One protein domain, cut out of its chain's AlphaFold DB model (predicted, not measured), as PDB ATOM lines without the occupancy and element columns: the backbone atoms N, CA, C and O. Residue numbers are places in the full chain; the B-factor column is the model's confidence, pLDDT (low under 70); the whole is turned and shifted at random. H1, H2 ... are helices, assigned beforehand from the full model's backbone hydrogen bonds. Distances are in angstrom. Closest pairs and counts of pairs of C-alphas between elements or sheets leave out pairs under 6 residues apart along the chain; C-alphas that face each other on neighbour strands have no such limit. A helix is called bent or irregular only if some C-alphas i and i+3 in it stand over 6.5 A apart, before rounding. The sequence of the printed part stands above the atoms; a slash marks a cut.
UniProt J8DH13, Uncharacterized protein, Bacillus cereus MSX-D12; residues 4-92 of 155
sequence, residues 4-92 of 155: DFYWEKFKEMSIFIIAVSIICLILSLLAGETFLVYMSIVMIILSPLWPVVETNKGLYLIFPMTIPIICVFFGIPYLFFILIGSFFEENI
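What this domain is: This is residues 4 to 92 of the 155 residues of an uncharacterized protein of Bacillus cereus MSX-D12 (UniProt J8DH13). The domain is a long, narrow, open U of two helices: H1 runs nearly the full length, kinks near residue 49 so that its last turns cross one end, and H2 folds back along it with a gap between. The printed part has 89 residues, with H1 then H2 and no named strand, and is all helix. It is extended, with a radius of gyration of the C-alphas of 21.0 A, a rod spanning 73 by 22 by 11 A.

How they stand to each other: H1, residues 4 to 55, has a kink of 70 degrees near residue 49 and is irregular: C-alphas 48 and 51 are 7.2 A apart. H2, residues 63 to 91, has a kink of 28 degrees near residue 76. H1 and H2 are apart, no C-alpha of the one within 8 A of the other. O i to N i+4 pairs within hydrogen-bond range number 44 of 48 in H1 and 21 of 25 in H2.

Where its parts are: H1 begins at C-alpha 4, (-31.444, 51.059, 1.379), and measures 73.0 A. H2 measures 42.8 A and ends at C-alpha 91, (-13.135, 46.255, 9.648).

The domain as a whole: The C-alphas of Asp 4 and Thr 55 are the two farthest apart, at 73.0 A. The printed part has no cut, and the link is short. pLDDT is under 70 at residues 58 to 61 and 63.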
ATOM      1  N   ASP A   4     -30.805  50.399   0.240       87.94
ATOM      2  CA  ASP A   4     -31.444  51.059   1.379       87.94
ATOM      3  C   ASP A   4     -31.852  50.048   2.460       87.94
ATOM      4  O   ASP A   4     -31.696  50.302   3.653       87.94
ATOM      5  N   PHE A   5     -32.241  48.838   2.046       89.12
ATOM      6  CA  PHE A   5     -32.571  47.745   2.961       89.12
ATOM      7  C   PHE A   5     -31.364  47.298   3.802       89.12
ATOM      8  O   PHE A   5     -31.491  47.042   5.001       89.12
ATOM      9  N   TYR A   6     -30.177  47.218   3.193       87.00
ATOM     10  CA  TYR A   6     -28.953  46.858   3.912       87.00
ATOM     11  C   TYR A   6     -28.518  47.948   4.884       87.00
ATOM     12  O   TYR A   6     -28.050  47.641   5.980       87.00
ATOM     13  N   TRP A   7     -28.704  49.212   4.507       83.94
ATOM     14  CA  TRP A   7     -28.327  50.342   5.343       83.94
ATOM     15  C   TRP A   7     -29.185  50.454   6.605       83.94
ATOM     16  O   TRP A   7     -28.656  50.665   7.697       83.94
ATOM     17  N   GLU A   8     -30.496  50.239   6.488       90.44
ATOM     18  CA  GLU A   8     -31.378  50.184   7.657       90.44
ATOM     19  C   GLU A   8     -31.020  49.017   8.580       90.44
ATOM     20  O   GLU A   8     -30.868  49.209   9.788       90.44
ATOM     21  N   LYS A   9     -30.778  47.824   8.022       88.50
ATOM     22  CA  LYS A   9     -30.366  46.657   8.816       88.50
ATOM     23  C   LYS A   9     -29.028  46.864   9.519       88.50
ATOM     24  O   LYS A   9     -28.875  46.460  10.671       88.50
ATOM     25  N   PHE A  10     -28.081  47.527   8.862       85.25
ATOM     26  CA  PHE A  10     -26.798  47.870   9.460       85.25
ATOM     27  C   PHE A  10     -26.957  48.835  10.643       85.25
ATOM     28  O   PHE A  10     -26.365  48.608  11.698       85.25
ATOM     29  N   LYS A  11     -27.803  49.867  10.514       89.69
ATOM     30  CA  LYS A  11     -28.114  50.797  11.615       89.69
ATOM     31  C   LYS A  11     -28.776  50.097  12.801       89.69
ATOM     32  O   LYS A  11     -28.411  50.357  13.944       89.69
ATOM     33  N   GLU A  12     -29.719  49.193  12.551       91.00
ATOM     34  CA  GLU A  12     -30.351  48.407  13.618       91.00
ATOM     35  C   GLU A  12     -29.322  47.543  14.365       91.00
ATOM     36  O   GLU A  12     -29.306  47.515  15.598       91.00
ATOM     37  N   MET A  13     -28.427  46.873  13.628       87.81
ATOM     38  CA  MET A  13     -27.374  46.047  14.220       87.81
ATOM     39  C   MET A  13     -26.358  46.873  15.013       87.81
ATOM     40  O   MET A  13     -25.975  46.463  16.109       87.81
ATOM     41  N   SER A  14     -25.938  48.036  14.511       87.12
ATOM     42  CA  SER A  14     -24.963  48.878  15.209       87.12
ATOM     43  C   SER A  14     -25.529  49.452  16.508       87.12
ATOM     44  O   SER A  14     -24.864  49.385  17.542       87.12
ATOM     45  N   ILE A  15     -26.787  49.911  16.507       91.44
ATOM     46  CA  ILE A  15     -27.476  50.369  17.724       91.44
ATOM     47  C   ILE A  15     -27.563  49.238  18.754       91.44
ATOM     48  O   ILE A  15     -27.289  49.459  19.935       91.44
ATOM     49  N   PHE A  16     -27.900  48.021  18.321       88.75
ATOM     50  CA  PHE A  16     -27.961  46.863  19.210       88.75
ATOM     51  C   PHE A  16     -26.596  46.548  19.840       88.75
ATOM     52  O   PHE A  16     -26.508  46.376  21.057       88.75
ATOM     53  N   ILE A  17     -25.523  46.533  19.044       86.75
ATOM     54  CA  ILE A  17     -24.159  46.273  19.531       86.75
ATOM     55  C   ILE A  17     -23.725  47.342  20.541       86.75
ATOM     56  O   ILE A  17     -23.180  47.009  21.597       86.75
ATOM     57  N   ILE A  18     -24.005  48.617  20.259       87.31
ATOM     58  CA  ILE A  18     -23.702  49.727  21.171       87.31
ATOM     59  C   ILE A  18     -24.478  49.562  22.484       87.31
ATOM     60  O   ILE A  18     -23.888  49.659  23.560       87.31
ATOM     61  N   ALA A  19     -25.775  49.253  22.419       90.31
ATOM     62  CA  ALA A  19     -26.606  49.056  23.603       90.31
ATOM     63  C   ALA A  19     -26.101  47.896  24.479       90.31
ATOM     64  O   ALA A  19     -25.961  48.055  25.692       90.31
ATOM     65  N   VAL A  20     -25.764  46.752  23.872       88.75
ATOM     66  CA  VAL A  20     -25.190  45.599  24.586       88.75
ATOM     67  C   VAL A  20     -23.855  45.968  25.232       88.75
ATOM     68  O   VAL A  20     -23.630  45.647  26.398       88.75
ATOM     69  N   SER A  21     -23.000  46.705  24.522       81.19
ATOM     70  CA  SER A  21     -21.699  47.145  25.040       81.19
ATOM     71  C   SER A  21     -21.846  48.077  26.248       81.19
ATOM     72  O   SER A  21     -21.155  47.895  27.251       81.19
ATOM     73  N   ILE A  22     -22.791  49.023  26.204       87.12
ATOM     74  CA  ILE A  22     -23.104  49.914  27.333       87.12
ATOM     75  C   ILE A  22     -23.620  49.108  28.532       87.12
ATOM     76  O   ILE A  22     -23.181  49.337  29.658       87.12
ATOM     77  N   ILE A  23     -24.512  48.137  28.309       89.44
ATOM     78  CA  ILE A  23     -25.021  47.271  29.381       89.44
ATOM     79  C   ILE A  23     -23.874  46.474  30.018       89.44
ATOM     80  O   ILE A  23     -23.764  46.437  31.243       89.44
ATOM     81  N   CYS A  24     -22.984  45.884  29.216       79.38
ATOM     82  CA  CYS A  24     -21.806  45.172  29.714       79.38
ATOM     83  C   CYS A  24     -20.869  46.084  30.521       79.38
ATOM     84  O   CYS A  24     -20.366  45.668  31.568       79.38
ATOM     85  N   LEU A  25     -20.665  47.328  30.079       79.12
ATOM     86  CA  LEU A  25     -19.867  48.324  30.798       79.12
ATOM     87  C   LEU A  25     -20.487  48.659  32.162       79.12
ATOM     88  O   LEU A  25     -19.790  48.621  33.176       79.12
ATOM     89  N   ILE A  26     -21.796  48.926  32.208       85.31
ATOM     90  CA  ILE A  26     -22.523  49.231  33.452       85.31
ATOM     91  C   ILE A  26     -22.460  48.045  34.419       85.31
ATOM     92  O   ILE A  26     -22.163  48.229  35.597       85.31
ATOM     93  N   LEU A  27     -22.690  46.821  33.932       80.88
ATOM     94  CA  LEU A  27     -22.591  45.614  34.755       80.88
ATOM     95  C   LEU A  27     -21.174  45.408  35.301       80.88
ATOM     96  O   LEU A  27     -21.024  45.023  36.458       80.88
ATOM     97  N   SER A  28     -20.145  45.710  34.508       78.81
ATOM     98  CA  SER A  28     -18.746  45.631  34.946       78.81
ATOM     99  C   SER A  28     -18.419  46.677  36.015       78.81
ATOM    100  O   SER A  28     -17.746  46.358  36.992       78.81
ATOM    101  N   LEU A  29     -18.937  47.903  35.876       76.44
ATOM    102  CA  LEU A  29     -18.821  48.968  36.880       76.44
ATOM    103  C   LEU A  29     -19.506  48.581  38.196       76.44
ATOM    104  O   LEU A  29     -18.879  48.642  39.251       76.44
ATOM    105  N   LEU A  30     -20.748  48.094  38.132       81.44
ATOM    106  CA  LEU A  30     -21.488  47.617  39.305       81.44
ATOM    107  C   LEU A  30     -20.784  46.429  39.978       81.44
ATOM    108  O   LEU A  30     -20.687  46.373  41.206       81.44
ATOM    109  N   ALA A  31     -20.253  45.487  39.194       82.06
ATOM    110  CA  ALA A  31     -19.462  44.374  39.714       82.06
ATOM    111  C   ALA A  31     -18.161  44.860  40.381       82.06
ATOM    112  O   ALA A  31     -17.798  44.370  41.447       82.06
ATOM    113  N   GLY A  32     -17.487  45.852  39.794       81.00
ATOM    114  CA  GLY A  32     -16.284  46.467  40.356       81.00
ATOM    115  C   GLY A  32     -16.544  47.169  41.687       81.00
ATOM    116  O   GLY A  32     -15.833  46.926  42.661       81.00
ATOM    117  N   GLU A  33     -17.589  47.994  41.771       80.19
ATOM    118  CA  GLU A  33     -17.949  48.683  43.015       80.19
ATOM    119  C   GLU A  33     -18.369  47.699  44.110       80.19
ATOM    120  O   GLU A  33     -17.876  47.778  45.237       80.19
ATOM    121  N   THR A  34     -19.216  46.718  43.781       77.62
ATOM    122  CA  THR A  34     -19.619  45.680  44.744       77.62
ATOM    123  C   THR A  34     -18.432  44.843  45.212       77.62
ATOM    124  O   THR A  34     -18.347  44.522  46.398       77.62
ATOM    125  N   PHE A  35     -17.472  44.555  44.329       79.50
ATOM    126  CA  PHE A  35     -16.232  43.876  44.685       79.50
ATOM    127  C   PHE A  35     -15.362  44.710  45.632       79.50
ATOM    128  O   PHE A  35     -14.881  44.183  46.633       79.50
ATOM    129  N   LEU A  36     -15.182  46.009  45.375       76.06
ATOM    130  CA  LEU A  36     -14.407  46.889  46.256       76.06
ATOM    131  C   LEU A  36     -15.048  47.015  47.639       76.06
ATOM    132  O   LEU A  36     -14.352  46.904  48.651       76.06
ATOM    133  N   VAL A  37     -16.372  47.182  47.695       77.69
ATOM    134  CA  VAL A  37     -17.121  47.191  48.958       77.69
ATOM    135  C   VAL A  37     -16.936  45.858  49.683       77.69
ATOM    136  O   VAL A  37     -16.559  45.855  50.855       77.69
ATOM    137  N   TYR A  38     -17.099  44.729  48.991       81.88
ATOM    138  CA  TYR A  38     -16.879  43.400  49.561       81.88
ATOM    139  C   TYR A  38     -15.459  43.241  50.123       81.88
ATOM    140  O   TYR A  38     -15.298  42.857  51.281       81.88
ATOM    141  N   MET A  39     -14.429  43.607  49.355       81.06
ATOM    142  CA  MET A  39     -13.033  43.534  49.793       81.06
ATOM    143  C   MET A  39     -12.769  44.439  50.997       81.06
ATOM    144  O   MET A  39     -12.080  44.023  51.925       81.06
ATOM    145  N   SER A  40     -13.349  45.643  51.038       77.88
ATOM    146  CA  SER A  40     -13.220  46.531  52.199       77.88
ATOM    147  C   SER A  40     -13.854  45.931  53.458       77.88
ATOM    148  O   SER A  40     -13.229  45.943  54.517       77.88
ATOM    149  N   ILE A  41     -15.038  45.318  53.342       77.88
ATOM    150  CA  ILE A  41     -15.711  44.634  54.452       77.88
ATOM    151  C   ILE A  41     -14.868  43.450  54.929       77.88
ATOM    152  O   ILE A  41     -14.648  43.299  56.129       77.88
ATOM    153  N   VAL A  42     -14.349  42.639  54.004       82.50
ATOM    154  CA  VAL A  42     -13.460  41.515  54.324       82.50
ATOM    155  C   VAL A  42     -12.214  42.006  55.061       82.50
ATOM    156  O   VAL A  42     -11.875  41.452  56.101       82.50
ATOM    157  N   MET A  43     -11.573  43.078  54.596       81.31
ATOM    158  CA  MET A  43     -10.407  43.658  55.270       81.31
ATOM    159  C   MET A  43     -10.740  44.197  56.665       81.31
ATOM    160  O   MET A  43      -9.958  43.997  57.591       81.31
ATOM    161  N   ILE A  44     -11.904  44.826  56.852       83.94
ATOM    162  CA  ILE A  44     -12.360  45.298  58.168       83.94
ATOM    163  C   ILE A  44     -12.594  44.118  59.119       83.94
ATOM    164  O   ILE A  44     -12.153  44.163  60.265       83.94
ATOM    165  N   ILE A  45     -13.243  43.048  58.650       79.00
ATOM    166  CA  ILE A  45     -13.523  41.846  59.452       79.00
ATOM    167  C   ILE A  45     -12.233  41.085  59.788       79.00
ATOM    168  O   ILE A  45     -12.109  40.540  60.884       79.00
ATOM    169  N   LEU A  46     -11.268  41.046  58.865       78.62
ATOM    170  CA  LEU A  46      -9.993  40.351  59.049       78.62
ATOM    171  C   LEU A  46      -8.944  41.188  59.795       78.62
ATOM    172  O   LEU A  46      -7.995  40.614  60.324       78.62
ATOM    173  N   SER A  47      -9.106  42.510  59.883       84.00
ATOM    174  CA  SER A  47      -8.165  43.414  60.562       84.00
ATOM    175  C   SER A  47      -7.831  42.984  62.006       84.00
ATOM    176  O   SER A  47      -6.646  42.882  62.333       84.00
ATOM    177  N   PRO A  48      -8.802  42.593  62.860       86.62
ATOM    178  CA  PRO A  48      -8.511  42.090  64.206       86.62
ATOM    179  C   PRO A  48      -7.720  40.773  64.235       86.62
ATOM    180  O   PRO A  48      -7.115  40.445  65.253       86.62
ATOM    181  N   LEU A  49      -7.725  40.007  63.138       79.88
ATOM    182  CA  LEU A  49      -6.991  38.746  63.000       79.88
ATOM    183  C   LEU A  49      -5.560  38.953  62.487       79.88
ATOM    184  O   LEU A  49      -4.785  37.998  62.476       79.88
ATOM    185  N   TRP A  50      -5.171  40.178  62.113       78.25
ATOM    186  CA  TRP A  50      -3.820  40.491  61.637       78.25
ATOM    187  C   TRP A  50      -2.693  40.025  62.583       78.25
ATOM    188  O   TRP A  50      -1.748  39.395  62.106       78.25
ATOM    189  N   PRO A  51      -2.795  40.183  63.920       82.88
ATOM    190  CA  PRO A  51      -1.766  39.677  64.835       82.88
ATOM    191  C   PRO A  51      -1.631  38.143  64.809       82.88
ATOM    192  O   PRO A  51      -0.547  37.599  65.025       82.88
ATOM    193  N   VAL A  52      -2.728  37.431  64.515       78.38
ATOM    194  CA  VAL A  52      -2.752  35.966  64.359       78.38
ATOM    195  C   VAL A  52      -2.120  35.552  63.027       78.38
ATOM    196  O   VAL A  52      -1.444  34.526  62.948       78.38
ATOM    197  N   VAL A  53      -2.303  36.360  61.979       72.25
ATOM    198  CA  VAL A  53      -1.649  36.179  60.673       72.25
ATOM    199  C   VAL A  53      -0.130  36.337  60.796       72.25
ATOM    200  O   VAL A  53       0.602  35.504  60.266       72.25
ATOM    201  N   GLU A  54       0.358  37.325  61.552       73.94
ATOM    202  CA  GLU A  54       1.798  37.507  61.803       73.94
ATOM    203  C   GLU A  54       2.435  36.312  62.523       73.94
ATOM    204  O   GLU A  54       3.589  35.961  62.266       73.94
ATOM    205  N   THR A  55       1.674  35.631  63.383       81.94
ATOM    206  CA  THR A  55       2.143  34.413  64.058       81.94
ATOM    207  C   THR A  55       2.062  33.169  63.168       81.94
ATOM    208  O   THR A  55       2.845  32.237  63.354       81.94
ATOM    209  N   ASN A  56       1.175  33.149  62.166       73.50
ATOM    210  CA  ASN A  56       0.991  32.027  61.246       73.50
ATOM    211  C   ASN A  56       1.551  32.315  59.848       73.50
ATOM    212  O   ASN A  56       0.850  32.756  58.935       73.50
ATOM    213  N   LYS A  57       2.809  31.914  59.630       75.50
ATOM    214  CA  LYS A  57       3.515  32.013  58.335       75.50
ATOM    215  C   LYS A  57       2.753  31.407  57.141       75.50
ATOM    216  O   LYS A  57       3.018  31.785  56.007       75.50
ATOM    217  N   GLY A  58       1.807  30.491  57.372       68.69
ATOM    218  CA  GLY A  58       0.979  29.891  56.317       68.69
ATOM    219  C   GLY A  58      -0.014  30.857  55.653       68.69
ATOM    220  O   GLY A  58      -0.318  30.693  54.476       68.69
ATOM    221  N   LEU A  59      -0.480  31.897  56.355       64.75
ATOM    222  CA  LEU A  59      -1.426  32.875  55.793       64.75
ATOM    223  C   LEU A  59      -0.764  33.852  54.809       64.75
ATOM    224  O   LEU A  59      -1.417  34.309  53.870       64.75
ATOM    225  N   TYR A  60       0.547  34.082  54.942       67.44
ATOM    226  CA  TYR A  60       1.340  34.853  53.975       67.44
ATOM    227  C   TYR A  60       1.389  34.218  52.581       67.44
ATOM    228  O   TYR A  60       1.660  34.919  51.613       67.44
ATOM    229  N   LEU A  61       1.117  32.915  52.461       69.12
ATOM    230  CA  LEU A  61       1.054  32.220  51.174       69.12
ATOM    231  C   LEU A  61      -0.284  32.431  50.454       69.12
ATOM    232  O   LEU A  61      -0.323  32.378  49.231       69.12
ATOM    233  N   ILE A  62      -1.369  32.706  51.183       71.50
ATOM    234  CA  ILE A  62      -2.720  32.801  50.609       71.50
ATOM    235  C   ILE A  62      -2.930  34.163  49.928       71.50
ATOM    236  O   ILE A  62      -3.458  34.229  48.820       71.50
ATOM    237  N   PHE A  63      -2.457  35.248  50.543       67.88
ATOM    238  CA  PHE A  63      -2.592  36.615  50.022       67.88
ATOM    239  C   PHE A  63      -1.978  36.859  48.624       67.88
ATOM    240  O   PHE A  63      -2.642  37.454  47.777       67.88
ATOM    241  N   PRO A  64      -0.750  36.405  48.314       73.38
ATOM    242  CA  PRO A  64      -0.183  36.560  46.978       73.38
ATOM    243  C   PRO A  64      -0.791  35.597  45.953       73.38
ATOM    244  O   PRO A  64      -0.593  35.815  44.764       73.38
ATOM    245  N   MET A  65      -1.526  34.555  46.368       73.62
ATOM    246  CA  MET A  65      -2.238  33.665  45.439       73.62
ATOM    247  C   MET A  65      -3.602  34.218  45.019       73.62
ATOM    248  O   MET A  65      -4.048  33.942  43.909       73.62
ATOM    249  N   THR A  66      -4.268  35.021  45.852       78.12
ATOM    250  CA  THR A  66      -5.579  35.592  45.498       78.12
ATOM    251  C   THR A  66      -5.471  36.725  44.478       78.12
ATOM    252  O   THR A  66      -6.327  36.828  43.602       78.12
ATOM    253  N   ILE A  67      -4.400  37.525  44.519       75.56
ATOM    254  CA  ILE A  67      -4.137  38.601  43.545       75.56
ATOM    255  C   ILE A  67      -4.104  38.090  42.087       75.56
ATOM    256  O   ILE A  67      -4.874  38.605  41.278       75.56
ATOM    257  N   PRO A  68      -3.300  37.075  41.708       72.69
ATOM    258  CA  PRO A  68      -3.274  36.571  40.338       72.69
ATOM    259  C   PRO A  68      -4.594  35.910  39.934       72.69
ATOM    260  O   PRO A  68      -4.973  36.008  38.772       72.69
ATOM    261  N   ILE A  69      -5.336  35.307  40.870       78.69
ATOM    262  CA  ILE A  69      -6.679  34.776  40.593       78.69
ATOM    263  C   ILE A  69      -7.619  35.921  40.193       78.69
ATOM    264  O   ILE A  69      -8.274  35.840  39.158       78.69
ATOM    265  N   ILE A  70      -7.627  37.028  40.940       78.62
ATOM    266  CA  ILE A  70      -8.406  38.229  40.596       78.62
ATOM    267  C   ILE A  70      -7.953  38.791  39.237       78.62
ATOM    268  O   ILE A  70      -8.788  39.080  38.380       78.62
ATOM    269  N   CYS A  71      -6.646  38.882  38.979       76.75
ATOM    270  CA  CYS A  71      -6.130  39.336  37.684       76.75
ATOM    271  C   CYS A  71      -6.555  38.429  36.519       76.75
ATOM    272  O   CYS A  71      -6.831  38.929  35.436       76.75
ATOM    273  N   VAL A  72      -6.650  37.115  36.723       78.81
ATOM    274  CA  VAL A  72      -7.127  36.172  35.702       78.81
ATOM    275  C   VAL A  72      -8.627  36.348  35.458       78.81
ATOM    276  O   VAL A  72      -9.047  36.443  34.308       78.81
ATOM    277  N   PHE A  73      -9.436  36.450  36.516       77.88
ATOM    278  CA  PHE A  73     -10.892  36.552  36.380       77.88
ATOM    279  C   PHE A  73     -11.373  37.898  35.836       77.88
ATOM    280  O   PHE A  73     -12.370  37.922  35.123       77.88
ATOM    281  N   PHE A  74     -10.683  39.000  36.135       78.19
ATOM    282  CA  PHE A  74     -11.098  40.339  35.697       78.19
ATOM    283  C   PHE A  74     -10.224  40.905  34.575       78.19
ATOM    284  O   PHE A  74     -10.726  41.597  33.691       78.19
ATOM    285  N   GLY A  75      -8.931  40.578  34.560       79.69
ATOM    286  CA  GLY A  75      -8.004  41.056  33.535       79.69
ATOM    287  C   GLY A  75      -8.207  40.375  32.184       79.69
ATOM    288  O   GLY A  75      -8.171  41.055  31.164       79.69
ATOM    289  N   ILE A  76      -8.477  39.061  32.150       82.81
ATOM    290  CA  ILE A  76      -8.674  38.347  30.874       82.81
ATOM    291  C   ILE A  76      -9.927  38.834  30.133       82.81
ATOM    292  O   ILE A  76      -9.799  39.158  28.951       82.81
ATOM    293  N   PRO A  77     -11.113  38.965  30.768       81.25
ATOM    294  CA  PRO A  77     -12.278  39.522  30.084       81.25
ATOM    295  C   PRO A  77     -12.037  40.951  29.597       81.25
ATOM    296  O   PRO A  77     -12.401  41.280  28.473       81.25
ATOM    297  N   TYR A  78     -11.373  41.784  30.402       80.25
ATOM    298  CA  TYR A  78     -11.055  43.159  30.021       80.25
ATOM    299  C   TYR A  78     -10.151  43.229  28.779       80.25
ATOM    300  O   TYR A  78     -10.451  43.957  27.835       80.25
ATOM    301  N   LEU A  79      -9.087  42.422  28.736       83.62
ATOM    302  CA  LEU A  79      -8.205  42.332  27.568       83.62
ATOM    303  C   LEU A  79      -8.938  41.804  26.329       83.62
ATOM    304  O   LEU A  79      -8.714  42.299  25.228       83.62
ATOM    305  N   PHE A  80      -9.843  40.839  26.505       84.50
ATOM    306  CA  PHE A  80     -10.673  40.319  25.420       84.50
ATOM    307  C   PHE A  80     -11.585  41.399  24.822       84.50
ATOM    308  O   PHE A  80     -11.693  41.496  23.601       84.50
ATOM    309  N   PHE A  81     -12.174  42.267  25.652       81.44
ATOM    310  CA  PHE A  81     -12.968  43.405  25.177       81.44
ATOM    311  C   PHE A  81     -12.142  44.411  24.366       81.44
ATOM    312  O   PHE A  81     -12.611  44.868  23.326       81.44
ATOM    313  N   ILE A  82     -10.913  44.723  24.789       84.88
ATOM    314  CA  ILE A  82     -10.012  45.610  24.028       84.88
ATOM    315  C   ILE A  82      -9.672  44.997  22.663       84.88
ATOM    316  O   ILE A  82      -9.678  45.684  21.639       84.88
ATOM    317  N   LEU A  83      -9.398  43.693  22.638       85.31
ATOM    318  CA  LEU A  83      -9.011  42.986  21.420       85.31
ATOM    319  C   LEU A  83     -10.177  42.873  20.424       85.31
ATOM    320  O   LEU A  83      -9.988  43.044  19.227       85.31
ATOM    321  N   ILE A  84     -11.399  42.662  20.916       85.69
ATOM    322  CA  ILE A  84     -12.600  42.708  20.074       85.69
ATOM    323  C   ILE A  84     -12.878  44.127  19.577       85.69
ATOM    324  O   ILE A  84     -13.190  44.303  18.404       85.69
ATOM    325  N   GLY A  85     -12.768  45.139  20.443       77.38
ATOM    326  CA  GLY A  85     -13.014  46.531  20.063       77.38
ATOM    327  C   GLY A  85     -12.102  46.992  18.926       77.38
ATOM    328  O   GLY A  85     -12.583  47.545  17.942       77.38
ATOM    329  N   SER A  86     -10.808  46.673  19.022       82.19
ATOM    330  CA  SER A  86      -9.828  46.986  17.970       82.19
ATOM    331  C   SER A  86     -10.096  46.246  16.655       82.19
ATOM    332  O   SER A  86      -9.938  46.832  15.590       82.19
ATOM    333  N   PHE A  87     -10.585  45.003  16.703       80.88
ATOM    334  CA  PHE A  87     -10.976  44.265  15.497       80.88
ATOM    335  C   PHE A  87     -12.139  44.928  14.741       80.88
ATOM    336  O   PHE A  87     -12.175  44.904  13.512       80.88
ATOM    337  N   PHE A  88     -13.101  45.526  15.447       77.44
ATOM    338  CA  PHE A  88     -14.209  46.230  14.795       77.44
ATOM    339  C   PHE A  88     -13.784  47.569  14.186       77.44
ATOM    340  O   PHE A  88     -14.329  47.945  13.155       77.44
ATOM    341  N   GLU A  89     -12.816  48.265  14.782       74.94
ATOM    342  CA  GLU A  89     -12.325  49.545  14.260       74.94
ATOM    343  C   GLU A  89     -11.599  49.384  12.914       74.94
ATOM    344  O   GLU A  89     -11.746  50.227  12.038       74.94
ATOM    345  N   GLU A  90     -10.892  48.268  12.714       77.88
ATOM    346  CA  GLU A  90     -10.184  47.976  11.458       77.88
ATOM    347  C   GLU A  90     -11.115  47.501  10.328       77.88
ATOM    348  O   GLU A  90     -10.837  47.744   9.159       77.88
ATOM    349  N   ASN A  91     -12.229  46.834  10.653       74.00
ATOM    350  CA  ASN A  91     -13.135  46.255   9.648       74.00
ATOM    351  C   ASN A  91     -14.314  47.159   9.268       74.00
ATOM    352  O   ASN A  91     -15.089  46.818   8.371       74.00
ATOM    353  N   ILE A  92     -14.493  48.287   9.952       75.81
ATOM    354  CA  ILE A  92     -15.412  49.324   9.497       75.81
ATOM    355  C   ILE A  92     -14.591  50.232   8.593       75.81
ATOM    356  O   ILE A  92     -14.032  51.228   9.050       75.81
TER     357      ILE A  92